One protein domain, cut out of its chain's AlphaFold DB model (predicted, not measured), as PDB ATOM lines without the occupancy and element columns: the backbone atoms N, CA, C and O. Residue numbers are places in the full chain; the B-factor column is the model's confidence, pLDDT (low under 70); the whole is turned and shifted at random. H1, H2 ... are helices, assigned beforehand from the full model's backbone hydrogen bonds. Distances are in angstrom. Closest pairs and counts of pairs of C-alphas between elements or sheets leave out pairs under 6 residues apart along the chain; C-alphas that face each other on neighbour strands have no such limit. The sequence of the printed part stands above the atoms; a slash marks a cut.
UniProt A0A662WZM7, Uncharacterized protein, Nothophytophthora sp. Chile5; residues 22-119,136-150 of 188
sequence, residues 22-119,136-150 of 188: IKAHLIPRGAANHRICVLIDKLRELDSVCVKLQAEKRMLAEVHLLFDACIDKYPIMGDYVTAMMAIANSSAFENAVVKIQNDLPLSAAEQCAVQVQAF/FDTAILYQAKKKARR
ATOM      1  N   ILE A  22     -18.199  19.043 -46.576       57.41
ATOM      2  CA  ILE A  22     -17.113  19.859 -47.139       57.41
ATOM      3  C   ILE A  22     -15.931  19.931 -46.150       57.41
ATOM      4  O   ILE A  22     -14.765  19.877 -46.531       57.41
ATOM      5  N   LYS A  23     -16.232  19.906 -44.844       54.81
ATOM      6  CA  LYS A  23     -15.251  19.846 -43.751       54.81
ATOM      7  C   LYS A  23     -14.378  18.581 -43.754       54.81
ATOM      8  O   LYS A  23     -13.224  18.659 -43.362       54.81
ATOM      9  N   ALA A  24     -14.879  17.422 -44.183       55.44
ATOM     10  CA  ALA A  24     -14.106  16.176 -44.163       55.44
ATOM     11  C   ALA A  24     -13.040  16.101 -45.267       55.44
ATOM     12  O   ALA A  24     -12.046  15.402 -45.080       55.44
ATOM     13  N   HIS A  25     -13.228  16.823 -46.376       57.34
ATOM     14  CA  HIS A  25     -12.285  16.858 -47.498       57.34
ATOM     15  C   HIS A  25     -11.289  18.020 -47.437       57.34
ATOM     16  O   HIS A  25     -10.246  17.952 -48.077       57.34
ATOM     17  N   LEU A  26     -11.584  19.060 -46.652       64.19
ATOM     18  CA  LEU A  26     -10.710  20.225 -46.496       64.19
ATOM     19  C   LEU A  26      -9.735  20.117 -45.320       64.19
ATOM     20  O   LEU A  26      -8.803  20.909 -45.245       64.19
ATOM     21  N   ILE A  27      -9.940  19.171 -44.398       71.19
ATOM     22  CA  ILE A  27      -9.026  18.958 -43.273       71.19
ATOM     23  C   ILE A  27      -7.905  18.026 -43.745       71.19
ATOM     24  O   ILE A  27      -8.181  16.861 -44.051       71.19
ATOM     25  N   PRO A  28      -6.645  18.491 -43.793       73.50
ATOM     26  CA  PRO A  28      -5.502  17.639 -44.079       73.50
ATOM     27  C   PRO A  28      -5.491  16.483 -43.077       73.50
ATOM     28  O   PRO A  28      -5.608  16.699 -41.875       73.50
ATOM     29  N   ARG A  29      -5.397  15.240 -43.555       80.81
ATOM     30  CA  ARG A  29      -5.371  14.039 -42.704       80.81
ATOM     31  C   ARG A  29      -4.036  13.316 -42.822       80.81
ATOM     32  O   ARG A  29      -3.309  13.475 -43.803       80.81
ATOM     33  N   GLY A  30      -3.708  12.526 -41.800       84.12
ATOM     34  CA  GLY A  30      -2.489  11.717 -41.766       84.12
ATOM     35  C   GLY A  30      -1.221  12.560 -41.925       84.12
ATOM     36  O   GLY A  30      -1.022  13.539 -41.206       84.12
ATOM     37  N   ALA A  31      -0.376  12.199 -42.893       84.75
ATOM     38  CA  ALA A  31       0.920  12.839 -43.120       84.75
ATOM     39  C   ALA A  31       0.826  14.350 -43.402       84.75
ATOM     40  O   ALA A  31       1.707  15.103 -42.989       84.75
ATOM     41  N   ALA A  32      -0.235  14.812 -44.071       85.50
ATOM     42  CA  ALA A  32      -0.427  16.236 -44.342       85.50
ATOM     43  C   ALA A  32      -0.735  17.022 -43.057       85.50
ATOM     44  O   ALA A  32      -0.157  18.084 -42.843       85.50
ATOM     45  N   ASN A  33      -1.562  16.460 -42.166       88.31
ATOM     46  CA  ASN A  33      -1.828  17.052 -40.851       88.31
ATOM     47  C   ASN A  33      -0.548  17.144 -40.018       88.31
ATOM     48  O   ASN A  33      -0.236  18.190 -39.467       88.31
ATOM     49  N   HIS A  34       0.235  16.060 -39.986       89.44
ATOM     50  CA  HIS A  34       1.498  16.027 -39.253       89.44
ATOM     51  C   HIS A  34       2.483  17.093 -39.755       89.44
ATOM     52  O   HIS A  34       3.085  17.801 -38.955       89.44
ATOM     53  N   ARG A  35       2.626  17.256 -41.079       90.81
ATOM     54  CA  ARG A  35       3.473  18.311 -41.664       90.81
ATOM     55  C   ARG A  35       3.034  19.709 -41.231       90.81
ATOM     56  O   ARG A  35       3.888  20.544 -40.954       90.81
ATOM     57  N   ILE A  36       1.725  19.949 -41.155       91.12
ATOM     58  CA  ILE A  36       1.169  21.224 -40.694       91.12
ATOM     59  C   ILE A  36       1.451  21.433 -39.208       91.12
ATOM     60  O   ILE A  36       1.907  22.511 -38.850       91.12
ATOM     61  N   CYS A  37       1.264  20.419 -38.358       90.00
ATOM     62  CA  CYS A  37       1.616  20.507 -36.938       90.00
ATOM     63  C   CYS A  37       3.098  20.856 -36.743       90.00
ATOM     64  O   CYS A  37       3.405  21.822 -36.056       90.00
ATOM     65  N   VAL A  38       4.003  20.164 -37.444       92.25
ATOM     66  CA  VAL A  38       5.445  20.465 -37.397       92.25
ATOM     67  C   VAL A  38       5.739  21.898 -37.848       92.25
ATOM     68  O   VAL A  38       6.609  22.556 -37.285       92.25
ATOM     69  N   LEU A  39       5.039  22.400 -38.869       92.69
ATOM     70  CA  LEU A  39       5.208  23.782 -39.312       92.69
ATOM     71  C   LEU A  39       4.692  24.780 -38.267       92.69
ATOM     72  O   LEU A  39       5.352  25.784 -38.025       92.69
ATOM     73  N   ILE A  40       3.554  24.497 -37.632       92.50
ATOM     74  CA  ILE A  40       3.002  25.318 -36.549       92.50
ATOM     75  C   ILE A  40       3.988  25.394 -35.381       92.50
ATOM     76  O   ILE A  40       4.208  26.484 -34.861       92.50
ATOM     77  N   ASP A  41       4.631  24.285 -35.013       91.69
ATOM     78  CA  ASP A  41       5.625  24.273 -33.934       91.69
ATOM     79  C   ASP A  41       6.834  25.162 -34.269       91.69
ATOM     80  O   ASP A  41       7.273  25.955 -33.436       91.69
ATOM     81  N   LYS A  42       7.322  25.110 -35.517       92.12
ATOM     82  CA  LYS A  42       8.391  26.005 -36.000       92.12
ATOM     83  C   LYS A  42       7.967  27.474 -35.992       92.12
ATOM     84  O   LYS A  42       8.744  28.340 -35.607       92.12
ATOM     85  N   LEU A  43       6.735  27.766 -36.411       92.94
ATOM     86  CA  LEU A  43       6.200  29.129 -36.391       92.94
ATOM     87  C   LEU A  43       6.045  29.648 -34.961       92.94
ATOM     88  O   LEU A  43       6.350  30.806 -34.711       92.94
ATOM     89  N   ARG A  44       5.626  28.797 -34.021       91.88
ATOM     90  CA  ARG A  44       5.510  29.152 -32.603       91.88
ATOM     91  C   ARG A  44       6.863  29.492 -31.987       91.88
ATOM     92  O   ARG A  44       6.967  30.419 -31.193       91.88
ATOM     93  N   GLU A  45       7.896  28.763 -32.380       91.94
ATOM     94  CA  GLU A  45       9.260  29.045 -31.963       91.94
ATOM     95  C   GLU A  45       9.757  30.400 -32.484       91.94
ATOM     96  O   GLU A  45      10.268  31.202 -31.704       91.94
ATOM     97  N   LEU A  46       9.550  30.701 -33.767       91.25
ATOM     98  CA  LEU A  46       9.909  32.010 -34.326       91.25
ATOM     99  C   LEU A  46       9.071  33.150 -33.725       91.25
ATOM    100  O   LEU A  46       9.597  34.231 -33.474       91.25
ATOM    101  N   ASP A  47       7.791  32.904 -33.441       91.12
ATOM    102  CA  ASP A  47       6.911  33.851 -32.751       91.12
ATOM    103  C   ASP A  47       7.446  34.196 -31.354       91.12
ATOM    104  O   ASP A  47       7.496  35.369 -30.985       91.12
ATOM    105  N   SER A  48       7.952  33.206 -30.606       91.81
ATOM    106  CA  SER A  48       8.577  33.465 -29.301       91.81
ATOM    107  C   SER A  48       9.768  34.423 -29.411       91.81
ATOM    108  O   SER A  48       9.838  35.418 -28.688       91.81
ATOM    109  N   VAL A  49      10.641  34.214 -30.406       90.81
ATOM    110  CA  VAL A  49      11.783  35.098 -30.678       90.81
ATOM    111  C   VAL A  49      11.304  36.523 -30.960       90.81
ATOM    112  O   VAL A  49      11.835  37.467 -30.374       90.81
ATOM    113  N   CYS A  50      10.265  36.695 -31.780       89.25
ATOM    114  CA  CYS A  50       9.664  38.004 -32.052       89.25
ATOM    115  C   CYS A  50       9.149  38.684 -30.775       89.25
ATOM    116  O   CYS A  50       9.449  39.857 -30.546       89.25
ATOM    117  N   VAL A  51       8.432  37.954 -29.914       89.56
ATOM    118  CA  VAL A  51       7.944  38.471 -28.624       89.56
ATOM    119  C   VAL A  51       9.107  38.933 -27.746       89.56
ATOM    120  O   VAL A  51       9.036  40.004 -27.138       89.56
ATOM    121  N   LYS A  52      10.207  38.173 -27.686       88.44
ATOM    122  CA  LYS A  52      11.374  38.577 -26.895       88.44
ATOM    123  C   LYS A  52      12.134  39.756 -27.483       88.44
ATOM    124  O   LYS A  52      12.608  40.575 -26.694       88.44
ATOM    125  N   LEU A  53      12.235  39.866 -28.805       88.25
ATOM    126  CA  LEU A  53      12.859  41.013 -29.474       88.25
ATOM    127  C   LEU A  53      12.076  42.311 -29.247       88.25
ATOM    128  O   LEU A  53      12.682  43.367 -29.114       88.25
ATOM    129  N   GLN A  54      10.749  42.233 -29.136       86.56
ATOM    130  CA  GLN A  54       9.870  43.384 -28.895       86.56
ATOM    131  C   GLN A  54       9.839  43.855 -27.427       86.56
ATOM    132  O   GLN A  54       9.093  44.774 -27.091       86.56
ATOM    133  N   ALA A  55      10.617  43.243 -26.530       85.31
ATOM    134  CA  ALA A  55      10.666  43.669 -25.136       85.31
ATOM    135  C   ALA A  55      11.384  45.025 -24.982       85.31
ATOM    136  O   ALA A  55      12.444  45.247 -25.557       85.31
ATOM    137  N   GLU A  56      10.841  45.895 -24.126       79.31
ATOM    138  CA  GLU A  56      11.286  47.289 -23.932       79.31
ATOM    139  C   GLU A  56      12.772  47.435 -23.557       79.31
ATOM    140  O   GLU A  56      13.418  48.421 -23.902       79.31
ATOM    141  N   LYS A  57      13.337  46.445 -22.859       81.44
ATOM    142  CA  LYS A  57      14.741  46.440 -22.430       81.44
ATOM    143  C   LYS A  57      15.455  45.226 -23.006       81.44
ATOM    144  O   LYS A  57      15.511  44.175 -22.363       81.44
ATOM    145  N   ARG A  58      16.008  45.374 -24.212       80.00
ATOM    146  CA  ARG A  58      16.851  44.357 -24.854       80.00
ATOM    147  C   ARG A  58      18.234  44.885 -25.170       80.00
ATOM    148  O   ARG A  58      18.397  45.977 -25.700       80.00
ATOM    149  N   MET A  59      19.231  44.079 -24.824       81.75
ATOM    150  CA  MET A  59      20.620  44.363 -25.161       81.75
ATOM    151  C   MET A  59      20.908  43.856 -26.572       81.75
ATOM    152  O   MET A  59      20.465  42.769 -26.936       81.75
ATOM    153  N   LEU A  60      21.721  44.588 -27.332       80.06
ATOM    154  CA  LEU A  60      22.103  44.200 -28.693       80.06
ATOM    155  C   LEU A  60      22.787  42.820 -28.734       80.06
ATOM    156  O   LEU A  60      22.492  42.000 -29.595       80.06
ATOM    157  N   ALA A  61      23.587  42.497 -27.716       78.38
ATOM    158  CA  ALA A  61      24.179  41.168 -27.563       78.38
ATOM    159  C   ALA A  61      23.133  40.040 -27.411       78.38
ATOM    160  O   ALA A  61      23.361  38.926 -27.874       78.38
ATOM    161  N   GLU A  62      21.987  40.307 -26.770       82.19
ATOM    162  CA  GLU A  62      20.882  39.339 -26.682       82.19
ATOM    163  C   GLU A  62      20.167  39.191 -28.033       82.19
ATOM    164  O   GLU A  62      19.759  38.086 -28.384       82.19
ATOM    165  N   VAL A  63      20.050  40.282 -28.799       86.75
ATOM    166  CA  VAL A  63      19.484  40.279 -30.156       86.75
ATOM    167  C   VAL A  63      20.341  39.428 -31.094       86.75
ATOM    168  O   VAL A  63      19.806  38.545 -31.759       86.75
ATOM    169  N   HIS A  64      21.662  39.632 -31.098       85.25
ATOM    170  CA  HIS A  64      22.585  38.845 -31.926       85.25
ATOM    171  C   HIS A  64      22.502  37.359 -31.592       85.25
ATOM    172  O   HIS A  64      22.321  36.539 -32.482       85.25
ATOM    173  N   LEU A  65      22.503  37.016 -30.303       88.56
ATOM    174  CA  LEU A  65      22.395  35.628 -29.867       88.56
ATOM    175  C   LEU A  65      21.096  34.949 -30.337       88.56
ATOM    176  O   LEU A  65      21.108  33.770 -30.688       88.56
ATOM    177  N   LEU A  66      19.969  35.667 -30.314       90.81
ATOM    178  CA  LEU A  66      18.693  35.134 -30.797       90.81
ATOM    179  C   LEU A  66      18.729  34.885 -32.308       90.81
ATOM    180  O   LEU A  66      18.250  33.846 -32.758       90.81
ATOM    181  N   PHE A  67      19.319  35.796 -33.084       88.94
ATOM    182  CA  PHE A  67      19.471  35.606 -34.526       88.94
ATOM    183  C   PHE A  67      20.457  34.489 -34.870       88.94
ATOM    184  O   PHE A  67      20.119  33.652 -35.701       88.94
ATOM    185  N   ASP A  68      21.604  34.408 -34.195       89.00
ATOM    186  CA  ASP A  68      22.572  33.320 -34.368       89.00
ATOM    187  C   ASP A  68      21.913  31.960 -34.113       89.00
ATOM    188  O   ASP A  68      22.008  31.048 -34.931       89.00
ATOM    189  N   ALA A  69      21.141  31.840 -33.028       90.19
ATOM    190  CA  ALA A  69      20.422  30.608 -32.717       90.19
ATOM    191  C   ALA A  69      19.321  30.276 -33.744       90.19
ATOM    192  O   ALA A  69      19.070  29.101 -34.031       90.19
ATOM    193  N   CYS A  70      18.666  31.288 -34.322       90.38
ATOM    194  CA  CYS A  70      17.737  31.098 -35.435       90.38
ATOM    195  C   CYS A  70      18.454  30.614 -36.699       90.38
ATOM    196  O   CYS A  70      17.925  29.736 -37.370       90.38
ATOM    197  N   ILE A  71      19.640  31.138 -37.013       90.25
ATOM    198  CA  ILE A  71      20.444  30.701 -38.164       90.25
ATOM    199  C   ILE A  71      20.923  29.260 -37.958       90.25
ATOM    200  O   ILE A  71      20.778  28.438 -38.860       90.25
ATOM    201  N   ASP A  72      21.401  28.922 -36.760       90.44
ATOM    202  CA  ASP A  72      21.830  27.562 -36.416       90.44
ATOM    203  C   ASP A  72      20.688  26.548 -36.581       90.44
ATOM    204  O   ASP A  72      20.887  25.441 -37.090       90.44
ATOM    205  N   LYS A  73      19.470  26.919 -36.162       90.06
ATOM    206  CA  LYS A  73      18.301  26.034 -36.236       90.06
ATOM    207  C   LYS A  73      17.631  26.024 -37.614       90.06
ATOM    208  O   LYS A  73      17.094  24.998 -38.037       90.06
ATOM    209  N   TYR A  74      17.664  27.151 -38.314       90.62
ATOM    210  CA  TYR A  74      17.043  27.377 -39.615       90.62
ATOM    211  C   TYR A  74      18.074  28.007 -40.563       90.62
ATOM    212  O   TYR A  74      18.005  29.205 -40.827       90.62
ATOM    213  N   PRO A  75      18.998  27.218 -41.142       88.19
ATOM    214  CA  PRO A  75      20.125  27.749 -41.919       88.19
ATOM    215  C   PRO A  75      19.699  28.576 -43.134       88.19
ATOM    216  O   PRO A  75      20.397  29.507 -43.520       88.19
ATOM    217  N   ILE A  76      18.508  28.311 -43.681       87.25
ATOM    218  CA  ILE A  76      17.892  29.115 -44.749       87.25
ATOM    219  C   ILE A  76      17.721  30.587 -44.328       87.25
ATOM    220  O   ILE A  76      17.785  31.474 -45.170       87.25
ATOM    221  N   MET A  77      17.531  30.877 -43.034       84.56
ATOM    222  CA  MET A  77      17.438  32.249 -42.519       84.56
ATOM    223  C   MET A  77      18.768  33.003 -42.596       84.56
ATOM    224  O   MET A  77      18.744  34.231 -42.634       84.56
ATOM    225  N   GLY A  78      19.907  32.306 -42.662       83.44
ATOM    226  CA  GLY A  78      21.234  32.919 -42.747       83.44
ATOM    227  C   GLY A  78      21.363  33.878 -43.925       83.44
ATOM    228  O   GLY A  78      21.841  34.997 -43.747       83.44
ATOM    229  N   ASP A  79      20.846  33.503 -45.092       82.88
ATOM    230  CA  ASP A  79      20.907  34.339 -46.296       82.88
ATOM    231  C   ASP A  79      20.083  35.632 -46.139       82.88
ATOM    232  O   ASP A  79      20.510  36.710 -46.556       82.88
ATOM    233  N   TYR A  80      18.928  35.548 -45.469       77.94
ATOM    234  CA  TYR A  80      18.049  36.696 -45.221       77.94
ATOM    235  C   TYR A  80      18.582  37.622 -44.124       77.94
ATOM    236  O   TYR A  80      18.460  38.843 -44.227       77.94
ATOM    237  N   VAL A  81      19.190  37.055 -43.080       75.75
ATOM    238  CA  VAL A  81      19.749  37.819 -41.957       75.75
ATOM    239  C   VAL A  81      21.070  38.476 -42.359       75.75
ATOM    240  O   VAL A  81      21.282  39.646 -42.053       75.75
ATOM    241  N   THR A  82      21.926  37.791 -43.122       69.75
ATOM    242  CA  THR A  82      23.234  38.319 -43.558       69.75
ATOM    243  C   THR A  82      23.093  39.572 -44.423       69.75
ATOM    244  O   THR A  82      23.867  40.516 -44.263       69.75
ATOM    245  N   ALA A  83      22.066  39.640 -45.276       63.88
ATOM    246  CA  ALA A  83      21.760  40.839 -46.057       63.88
ATOM    247  C   ALA A  83      21.443  42.063 -45.171       63.88
ATOM    248  O   ALA A  83      21.774  43.190 -45.535       63.88
ATOM    249  N   MET A  84      20.857  41.846 -43.988       55.78
ATOM    250  CA  MET A  84      20.594  42.892 -42.992       55.78
ATOM    251  C   MET A  84      21.760  43.101 -42.007       55.78
ATOM    252  O   MET A  84      21.870  44.168 -41.407       55.78
ATOM    253  N   MET A  85      22.682  42.139 -41.877       58.16
ATOM    254  CA  MET A  85      23.859  42.248 -41.003       58.16
ATOM    255  C   MET A  85      24.941  43.202 -41.511       58.16
ATOM    256  O   MET A  85      25.764  43.631 -40.710       58.16
ATOM    257  N   ALA A  86      24.957  43.587 -42.791       63.25
ATOM    258  CA  ALA A  86      25.900  44.607 -43.281       63.25
ATOM    259  C   ALA A  86      25.771  45.939 -42.510       63.25
ATOM    260  O   ALA A  86      26.729  46.695 -42.367       63.25
ATOM    261  N   ILE A  87      24.570  46.185 -41.994       60.56
ATOM    262  CA  ILE A  87      24.181  47.333 -41.188       60.56
ATOM    263  C   ILE A  87      24.577  47.147 -39.710       60.56
ATOM    264  O   ILE A  87      25.135  48.074 -39.121       60.56
ATOM    265  N   ALA A  88      24.323  45.966 -39.131       58.22
ATOM    266  CA  ALA A  88      24.649  45.652 -37.736       58.22
ATOM    267  C   ALA A  88      26.167  45.514 -37.514       58.22
ATOM    268  O   ALA A  88      26.708  46.076 -36.576       58.22
ATOM    269  N   ASN A  89      26.904  44.902 -38.449       65.56
ATOM    270  CA  ASN A  89      28.359  44.717 -38.349       65.56
ATOM    271  C   ASN A  89      29.182  45.998 -38.601       65.56
ATOM    272  O   ASN A  89      30.405  45.939 -38.769       65.56
ATOM    273  N   SER A  90      28.547  47.172 -38.640       77.12
ATOM    274  CA  SER A  90      29.256  48.445 -38.710       77.12
ATOM    275  C   SER A  90      29.843  48.790 -37.344       77.12
ATOM    276  O   SER A  90      29.121  49.070 -36.391       77.12
ATOM    277  N   SER A  91      31.172  48.855 -37.254       78.94
ATOM    278  CA  SER A  91      31.865  49.249 -36.017       78.94
ATOM    279  C   SER A  91      31.433  50.626 -35.495       78.94
ATOM    280  O   SER A  91      31.374  50.836 -34.286       78.94
ATOM    281  N   ALA A  92      31.089  51.559 -36.389       82.69
ATOM    282  CA  ALA A  92      30.566  52.869 -36.014       82.69
ATOM    283  C   ALA A  92      29.153  52.775 -35.419       82.69
ATOM    284  O   ALA A  92      28.850  53.495 -34.473       82.69
ATOM    285  N   PHE A  93      28.307  51.880 -35.936       81.56
ATOM    286  CA  PHE A  93      26.965  51.642 -35.404       81.56
ATOM    287  C   PHE A  93      27.020  50.961 -34.032       81.56
ATOM    288  O   PHE A  93      26.421  51.452 -33.081       81.56
ATOM    289  N   GLU A  94      27.814  49.899 -33.894       83.00
ATOM    290  CA  GLU A  94      28.008  49.176 -32.629       83.00
ATOM    291  C   GLU A  94      28.535  50.099 -31.519       83.00
ATOM    292  O   GLU A  94      27.965  50.175 -30.428       83.00
ATOM    293  N   ASN A  95      29.578  50.883 -31.816       83.00
ATOM    294  CA  ASN A  95      30.120  51.855 -30.866       83.00
ATOM    295  C   ASN A  95      29.093  52.933 -30.498       83.00
ATOM    296  O   ASN A  95      29.014  53.331 -29.333       83.00
ATOM    297  N   ALA A  96      28.285  53.384 -31.463       85.38
ATOM    298  CA  ALA A  96      27.214  54.337 -31.210       85.38
ATOM    299  C   ALA A  96      26.146  53.758 -30.272       85.38
ATOM    300  O   ALA A  96      25.772  54.418 -29.306       85.38
ATOM    301  N   VAL A  97      25.698  52.519 -30.499       80.81
ATOM    302  CA  VAL A  97      24.707  51.848 -29.642       80.81
ATOM    303  C   VAL A  97      25.240  51.681 -28.221       80.81
ATOM    304  O   VAL A  97      24.535  51.998 -27.263       80.81
ATOM    305  N   VAL A  98      26.497  51.257 -28.065       83.50
ATOM    306  CA  VAL A  98      27.136  51.140 -26.746       83.50
ATOM    307  C   VAL A  98      27.224  52.502 -26.056       83.50
ATOM    308  O   VAL A  98      26.973  52.594 -24.856       83.50
ATOM    309  N   LYS A  99      27.538  53.581 -26.780       87.81
ATOM    310  CA  LYS A  99      27.570  54.934 -26.205       87.81
ATOM    311  C   LYS A  99      26.185  55.440 -25.813       87.81
ATOM    312  O   LYS A  99      26.062  55.986 -24.725       87.81
ATOM    313  N   ILE A 100      25.157  55.198 -26.629       85.94
ATOM    314  CA  ILE A 100      23.760  55.538 -26.310       85.94
ATOM    315  C   ILE A 100      23.305  54.807 -25.043       85.94
ATOM    316  O   ILE A 100      22.699  55.415 -24.172       85.94
ATOM    317  N   GLN A 101      23.635  53.522 -24.901       80.94
ATOM    318  CA  GLN A 101      23.282  52.734 -23.713       80.94
ATOM    319  C   GLN A 101      23.975  53.202 -22.425       80.94
ATOM    320  O   GLN A 101      23.484  52.909 -21.338       80.94
ATOM    321  N   ASN A 102      25.118  53.885 -22.542       85.50
ATOM    322  CA  ASN A 102      25.904  54.392 -21.416       85.50
ATOM    323  C   ASN A 102      25.806  55.923 -21.257       85.50
ATOM    324  O   ASN A 102      26.607  56.496 -20.520       85.50
ATOM    325  N   ASP A 103      24.884  56.583 -21.967       83.81
ATOM    326  CA  ASP A 103      24.700  58.043 -21.970       83.81
ATOM    327  C   ASP A 103      25.986  58.841 -22.295       83.81
ATOM    328  O   ASP A 103      26.261  59.906 -21.737       83.81
ATOM    329  N   LEU A 104      26.802  58.322 -23.219       87.12
ATOM    330  CA  LEU A 104      28.056  58.933 -23.666       87.12
ATOM    331  C   LEU A 104      27.887  59.742 -24.966       87.12
ATOM    332  O   LEU A 104      27.062  59.398 -25.816       87.12
ATOM    333  N   PRO A 105      28.710  60.787 -25.185       85.38
ATOM    334  CA  PRO A 105      28.627  61.611 -26.385       85.38
ATOM    335  C   PRO A 105      29.047  60.852 -27.654       85.38
ATOM    336  O   PRO A 105      30.072  60.163 -27.690       85.38
ATOM    337  N   LEU A 106      28.265  61.040 -28.719       89.38
ATOM    338  CA  LEU A 106      28.462  60.435 -30.038       89.38
ATOM    339  C   LEU A 106      29.297  61.342 -30.952       89.38
ATOM    340  O   LEU A 106      29.062  62.548 -31.025       89.38
ATOM    341  N   SER A 107      30.226  60.758 -31.705       88.62
ATOM    342  CA  SER A 107      30.963  61.427 -32.786       88.62
ATOM    343  C   SER A 107      30.094  61.630 -34.035       88.62
ATOM    344  O   SER A 107      29.079  60.960 -34.211       88.62
ATOM    345  N   ALA A 108      30.512  62.509 -34.951       85.00
ATOM    346  CA  ALA A 108      29.773  62.768 -36.193       85.00
ATOM    347  C   ALA A 108      29.581  61.503 -37.059       85.00
ATOM    348  O   ALA A 108      28.525  61.317 -37.659       85.00
ATOM    349  N   ALA A 109      30.574  60.607 -37.087       84.12
ATOM    350  CA  ALA A 109      30.486  59.337 -37.809       84.12
ATOM    351  C   ALA A 109      29.471  58.371 -37.170       84.12
ATOM    352  O   ALA A 109      28.707  57.722 -37.879       84.12
ATOM    353  N   GLU A 110      29.426  58.316 -35.836       85.31
ATOM    354  CA  GLU A 110      28.460  57.516 -35.068       85.31
ATOM    355  C   GLU A 110      27.032  58.061 -35.223       85.31
ATOM    356  O   GLU A 110      26.098  57.295 -35.442       85.31
ATOM    357  N   GLN A 111      26.858  59.386 -35.190       82.88
ATOM    358  CA  GLN A 111      25.561  60.034 -35.414       82.88
ATOM    359  C   GLN A 111      25.025  59.757 -36.823       82.88
ATOM    360  O   GLN A 111      23.859  59.400 -36.974       82.88
ATOM    361  N   CYS A 112      25.884  59.858 -37.840       77.56
ATOM    362  CA  CYS A 112      25.532  59.523 -39.217       77.56
ATOM    363  C   CYS A 112      25.141  58.041 -39.346       77.56
ATOM    364  O   CYS A 112      24.108  57.725 -39.929       77.56
ATOM    365  N   ALA A 113      25.895  57.128 -38.725       75.38
ATOM    366  CA  ALA A 113      25.596  55.697 -38.758       75.38
ATOM    367  C   ALA A 113      24.233  55.341 -38.129       75.38
ATOM    368  O   ALA A 113      23.551  54.452 -38.635       75.38
ATOM    369  N   VAL A 114      23.819  56.044 -37.067       73.44
ATOM    370  CA  VAL A 114      22.519  55.832 -36.399       73.44
ATOM    371  C   VAL A 114      21.367  56.552 -37.116       73.44
ATOM    372  O   VAL A 114      20.257  56.033 -37.139       73.44
ATOM    373  N   GLN A 115      21.603  57.718 -37.734       66.38
ATOM    374  CA  GLN A 115      20.577  58.457 -38.493       66.38
ATOM    375  C   GLN A 115      20.272  57.857 -39.869       66.38
ATOM    376  O   GLN A 115      19.137  57.944 -40.333       66.38
ATOM    377  N   VAL A 116      21.272  57.280 -40.543       54.31
ATOM    378  CA  VAL A 116      21.133  56.759 -41.916       54.31
ATOM    379  C   VAL A 116      20.286  55.481 -41.969       54.31
ATOM    380  O   VAL A 116      19.755  55.132 -43.023       54.31
ATOM    381  N   GLN A 117      20.081  54.805 -40.839       52.81
ATOM    382  CA  GLN A 117      19.163  53.676 -40.748       52.81
ATOM    383  C   GLN A 117      17.858  54.138 -40.107       52.81
ATOM    384  O   GLN A 117      17.848  54.656 -38.999       52.81
ATOM    385  N   ALA A 118      16.753  53.958 -40.827       45.34
ATOM    386  CA  ALA A 118      15.407  54.426 -40.510       45.34
ATOM    387  C   ALA A 118      14.786  53.818 -39.223       45.34
ATOM    388  O   ALA A 118      13.740  53.178 -39.273       45.34
ATOM    389  N   PHE A 119      15.404  54.026 -38.057       49.88
ATOM    390  CA  PHE A 119      14.928  53.560 -36.747       49.88
ATOM    391  C   PHE A 119      14.033  54.571 -36.014       49.88
ATOM    392  O   PHE A 119      13.638  54.336 -34.873       49.88
ATOM    393  N   PHE A 136      11.811  28.692 -26.594       80.06
ATOM    394  CA  PHE A 136      13.160  28.482 -27.172       80.06
ATOM    395  C   PHE A 136      14.160  29.617 -26.913       80.06
ATOM    396  O   PHE A 136      15.306  29.417 -26.508       80.06
ATOM    397  N   ASP A 137      13.685  30.831 -27.101       78.25
ATOM    398  CA  ASP A 137      14.352  32.100 -26.865       78.25
ATOM    399  C   ASP A 137      14.764  32.307 -25.384       78.25
ATOM    400  O   ASP A 137      15.831  32.850 -25.088       78.25
ATOM    401  N   THR A 138      13.978  31.816 -24.423       83.19
ATOM    402  CA  THR A 138      14.306  31.804 -22.985       83.19
ATOM    403  C   THR A 138      15.477  30.873 -22.714       83.19
ATOM    404  O   THR A 138      16.408  31.250 -21.995       83.19
ATOM    405  N   ALA A 139      15.465  29.689 -23.330       83.00
ATOM    406  CA  ALA A 139      16.534  28.708 -23.196       83.00
ATOM    407  C   ALA A 139      17.856  29.238 -23.773       83.00
ATOM    408  O   ALA A 139      18.895  29.113 -23.122       83.00
ATOM    409  N   ILE A 140      17.818  29.892 -24.938       83.38
ATOM    410  CA  ILE A 140      18.993  30.519 -25.568       83.38
ATOM    411  C   ILE A 140      19.616  31.568 -24.639       83.38
ATOM    412  O   ILE A 140      20.800  31.486 -24.290       83.38
ATOM    413  N   LEU A 141      18.811  32.523 -24.164       84.12
ATOM    414  CA  LEU A 141      19.291  33.593 -23.286       84.12
ATOM    415  C   LEU A 141      19.808  33.057 -21.948       84.12
ATOM    416  O   LEU A 141      20.811  33.543 -21.417       84.12
ATOM    417  N   TYR A 142      19.145  32.041 -21.396       83.69
ATOM    418  CA  TYR A 142      19.576  31.397 -20.163       83.69
ATOM    419  C   TYR A 142      20.933  30.699 -20.331       83.69
ATOM    420  O   TYR A 142      21.829  30.871 -19.497       83.69
ATOM    421  N   GLN A 143      21.128  29.958 -21.424       79.56
ATOM    422  CA  GLN A 143      22.396  29.288 -21.720       79.56
ATOM    423  C   GLN A 143      23.545  30.286 -21.897       79.56
ATOM    424  O   GLN A 143      24.628  30.072 -21.341       79.56
ATOM    425  N   ALA A 144      23.314  31.407 -22.581       78.50
ATOM    426  CA  ALA A 144      24.323  32.454 -22.715       78.50
ATOM    427  C   ALA A 144      24.663  33.117 -21.378       78.50
ATOM    428  O   ALA A 144      25.843  33.253 -21.048       78.50
ATOM    429  N   LYS A 145      23.662  33.440 -20.546       78.44
ATOM    430  CA  LYS A 145      23.894  33.969 -19.188       78.44
ATOM    431  C   LYS A 145      24.688  32.985 -18.325       78.44
ATOM    432  O   LYS A 145      25.593  33.393 -17.597       78.44
ATOM    433  N   LYS A 146      24.420  31.681 -18.442       79.50
ATOM    434  CA  LYS A 146      25.188  30.623 -17.765       79.50
ATOM    435  C   LYS A 146      26.636  30.549 -18.262       79.50
ATOM    436  O   LYS A 146      27.546  30.383 -17.447       79.50
ATOM    437  N   LYS A 147      26.871  30.691 -19.569       69.88
ATOM    438  CA  LYS A 147      28.218  30.711 -20.166       69.88
ATOM    439  C   LYS A 147      29.011  31.949 -19.726       69.88
ATOM    440  O   LYS A 147      30.145  31.794 -19.283       69.88
ATOM    441  N   ALA A 148      28.390  33.130 -19.728       67.25
ATOM    442  CA  ALA A 148      28.999  34.389 -19.289       67.25
ATOM    443  C   ALA A 148      29.394  34.388 -17.797       67.25
ATOM    444  O   ALA A 148      30.443  34.910 -17.420       67.25
ATOM    445  N   ARG A 149      28.584  33.752 -16.939       64.38
ATOM    446  CA  ARG A 149      28.898  33.569 -15.508       64.38
ATOM    447  C   ARG A 149      30.046  32.589 -15.260       64.38
ATOM    448  O   ARG A 149      30.757  32.711 -14.270       64.38
ATOM    449  N   ARG A 150      30.248  31.613 -16.150       58.47
ATOM    450  CA  ARG A 150      31.389  30.684 -16.071       58.47
ATOM    451  C   ARG A 150      32.685  31.312 -16.578       58.47
ATOM    452  O   ARG A 150      33.740  30.979 -16.052       58.47
TER     453      ARG A 150
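Overview. This is residues 22 to 119 and 136 to 150 of the 188 residues of an uncharacterized protein of Nothophytophthora sp. Chile5 (UniProt A0A662WZM7). An elongated, loosely joined set of helices has H3 in its middle, with H4 folded back along one side of H3 and the first part of H7 packed on the other side and on the last part of the long H2. Residues 22 to 27 and 29 to 35, with the small H1 and the first turns of H2, stick out at one end, while H5 and H6 make a small crossed pair at the other. The printed part has 113 residues with seven named helices, H1 to H7 in chain order, and no named strand; its class is all helix. It is loose, with a radius of gyration of the C-alphas of 19.3 A, and spans 65 by 37 by 25 A.

Arrangement. H1, residues 22 to 26, touches no helix. H2, residues 31 to 53, and H3, residues 60 to 73, form a helical hairpin at a shallow tilt of 13 degrees, opposite ways; they only just touch, with 3 pairs of C-alphas within 8 A, the closest being those of Leu 53 and Val 63, 6.7 A apart. H3 and H4, residues 76 to 88, form a second hairpin at a shallow tilt of 22 degrees, opposite ways; their closest C-alphas, of Ile 71 and Gly 78, are 5.2 A apart. H5, residues 91 to 101, is close to H4 but not clearly touching, the closest C-alphas being those of Ala 88 and Glu 94, 7.1 A apart. H6, residues 108 to 115, touches H5 about perpendicular, at 79 degrees, with the C-alphas of Ala 96 and Glu 110 closest at 5.2 A. H7, residues 136 to 150, touches H3 with residues 137 to 141 alone, at a steep tilt of 62 degrees; the C-alphas of Leu 66 and Asp 137 are closest, 6.6 A apart. H7 touches H2 with residues 136 to 137 alone, the C-alphas of Val 49 and Asp 137 being closest at 5.5 A. H3, touching three helices, is the hub. Each O i to N i+4 pair is within hydrogen-bond range in H1, H2, H3, H5, H6 and H7; H4 has 3 of 9, beside 6 of 10 O i to N i+3 pairs.

Along the chain. H1 begins at C-alpha 22, (-17.113, 19.859, -47.139). H2 is 33.5 A long and ends at C-alpha 53, (12.859, 41.013, -29.474). H3 measures 20.0 A, H4 19.2 A, H5 15.4 A and H6 10.4 A. H7, 21.5 A long, ends at C-alpha 150, (31.389, 30.684, -16.071).

Size, cuts and confidence. The C-alphas farthest apart, of Ile 22 and Pro 105, are 65.3 A apart. Residues 120 to 135 are not printed, and C-alphas 119 and 136 are 26.9 A apart across the cut. Of the links printed whole, none is long. The mean pLDDT of the printed part is 80.1, with residues 22 to 26, 82 to 89, 115 to 119 and 147 to 150 under 70.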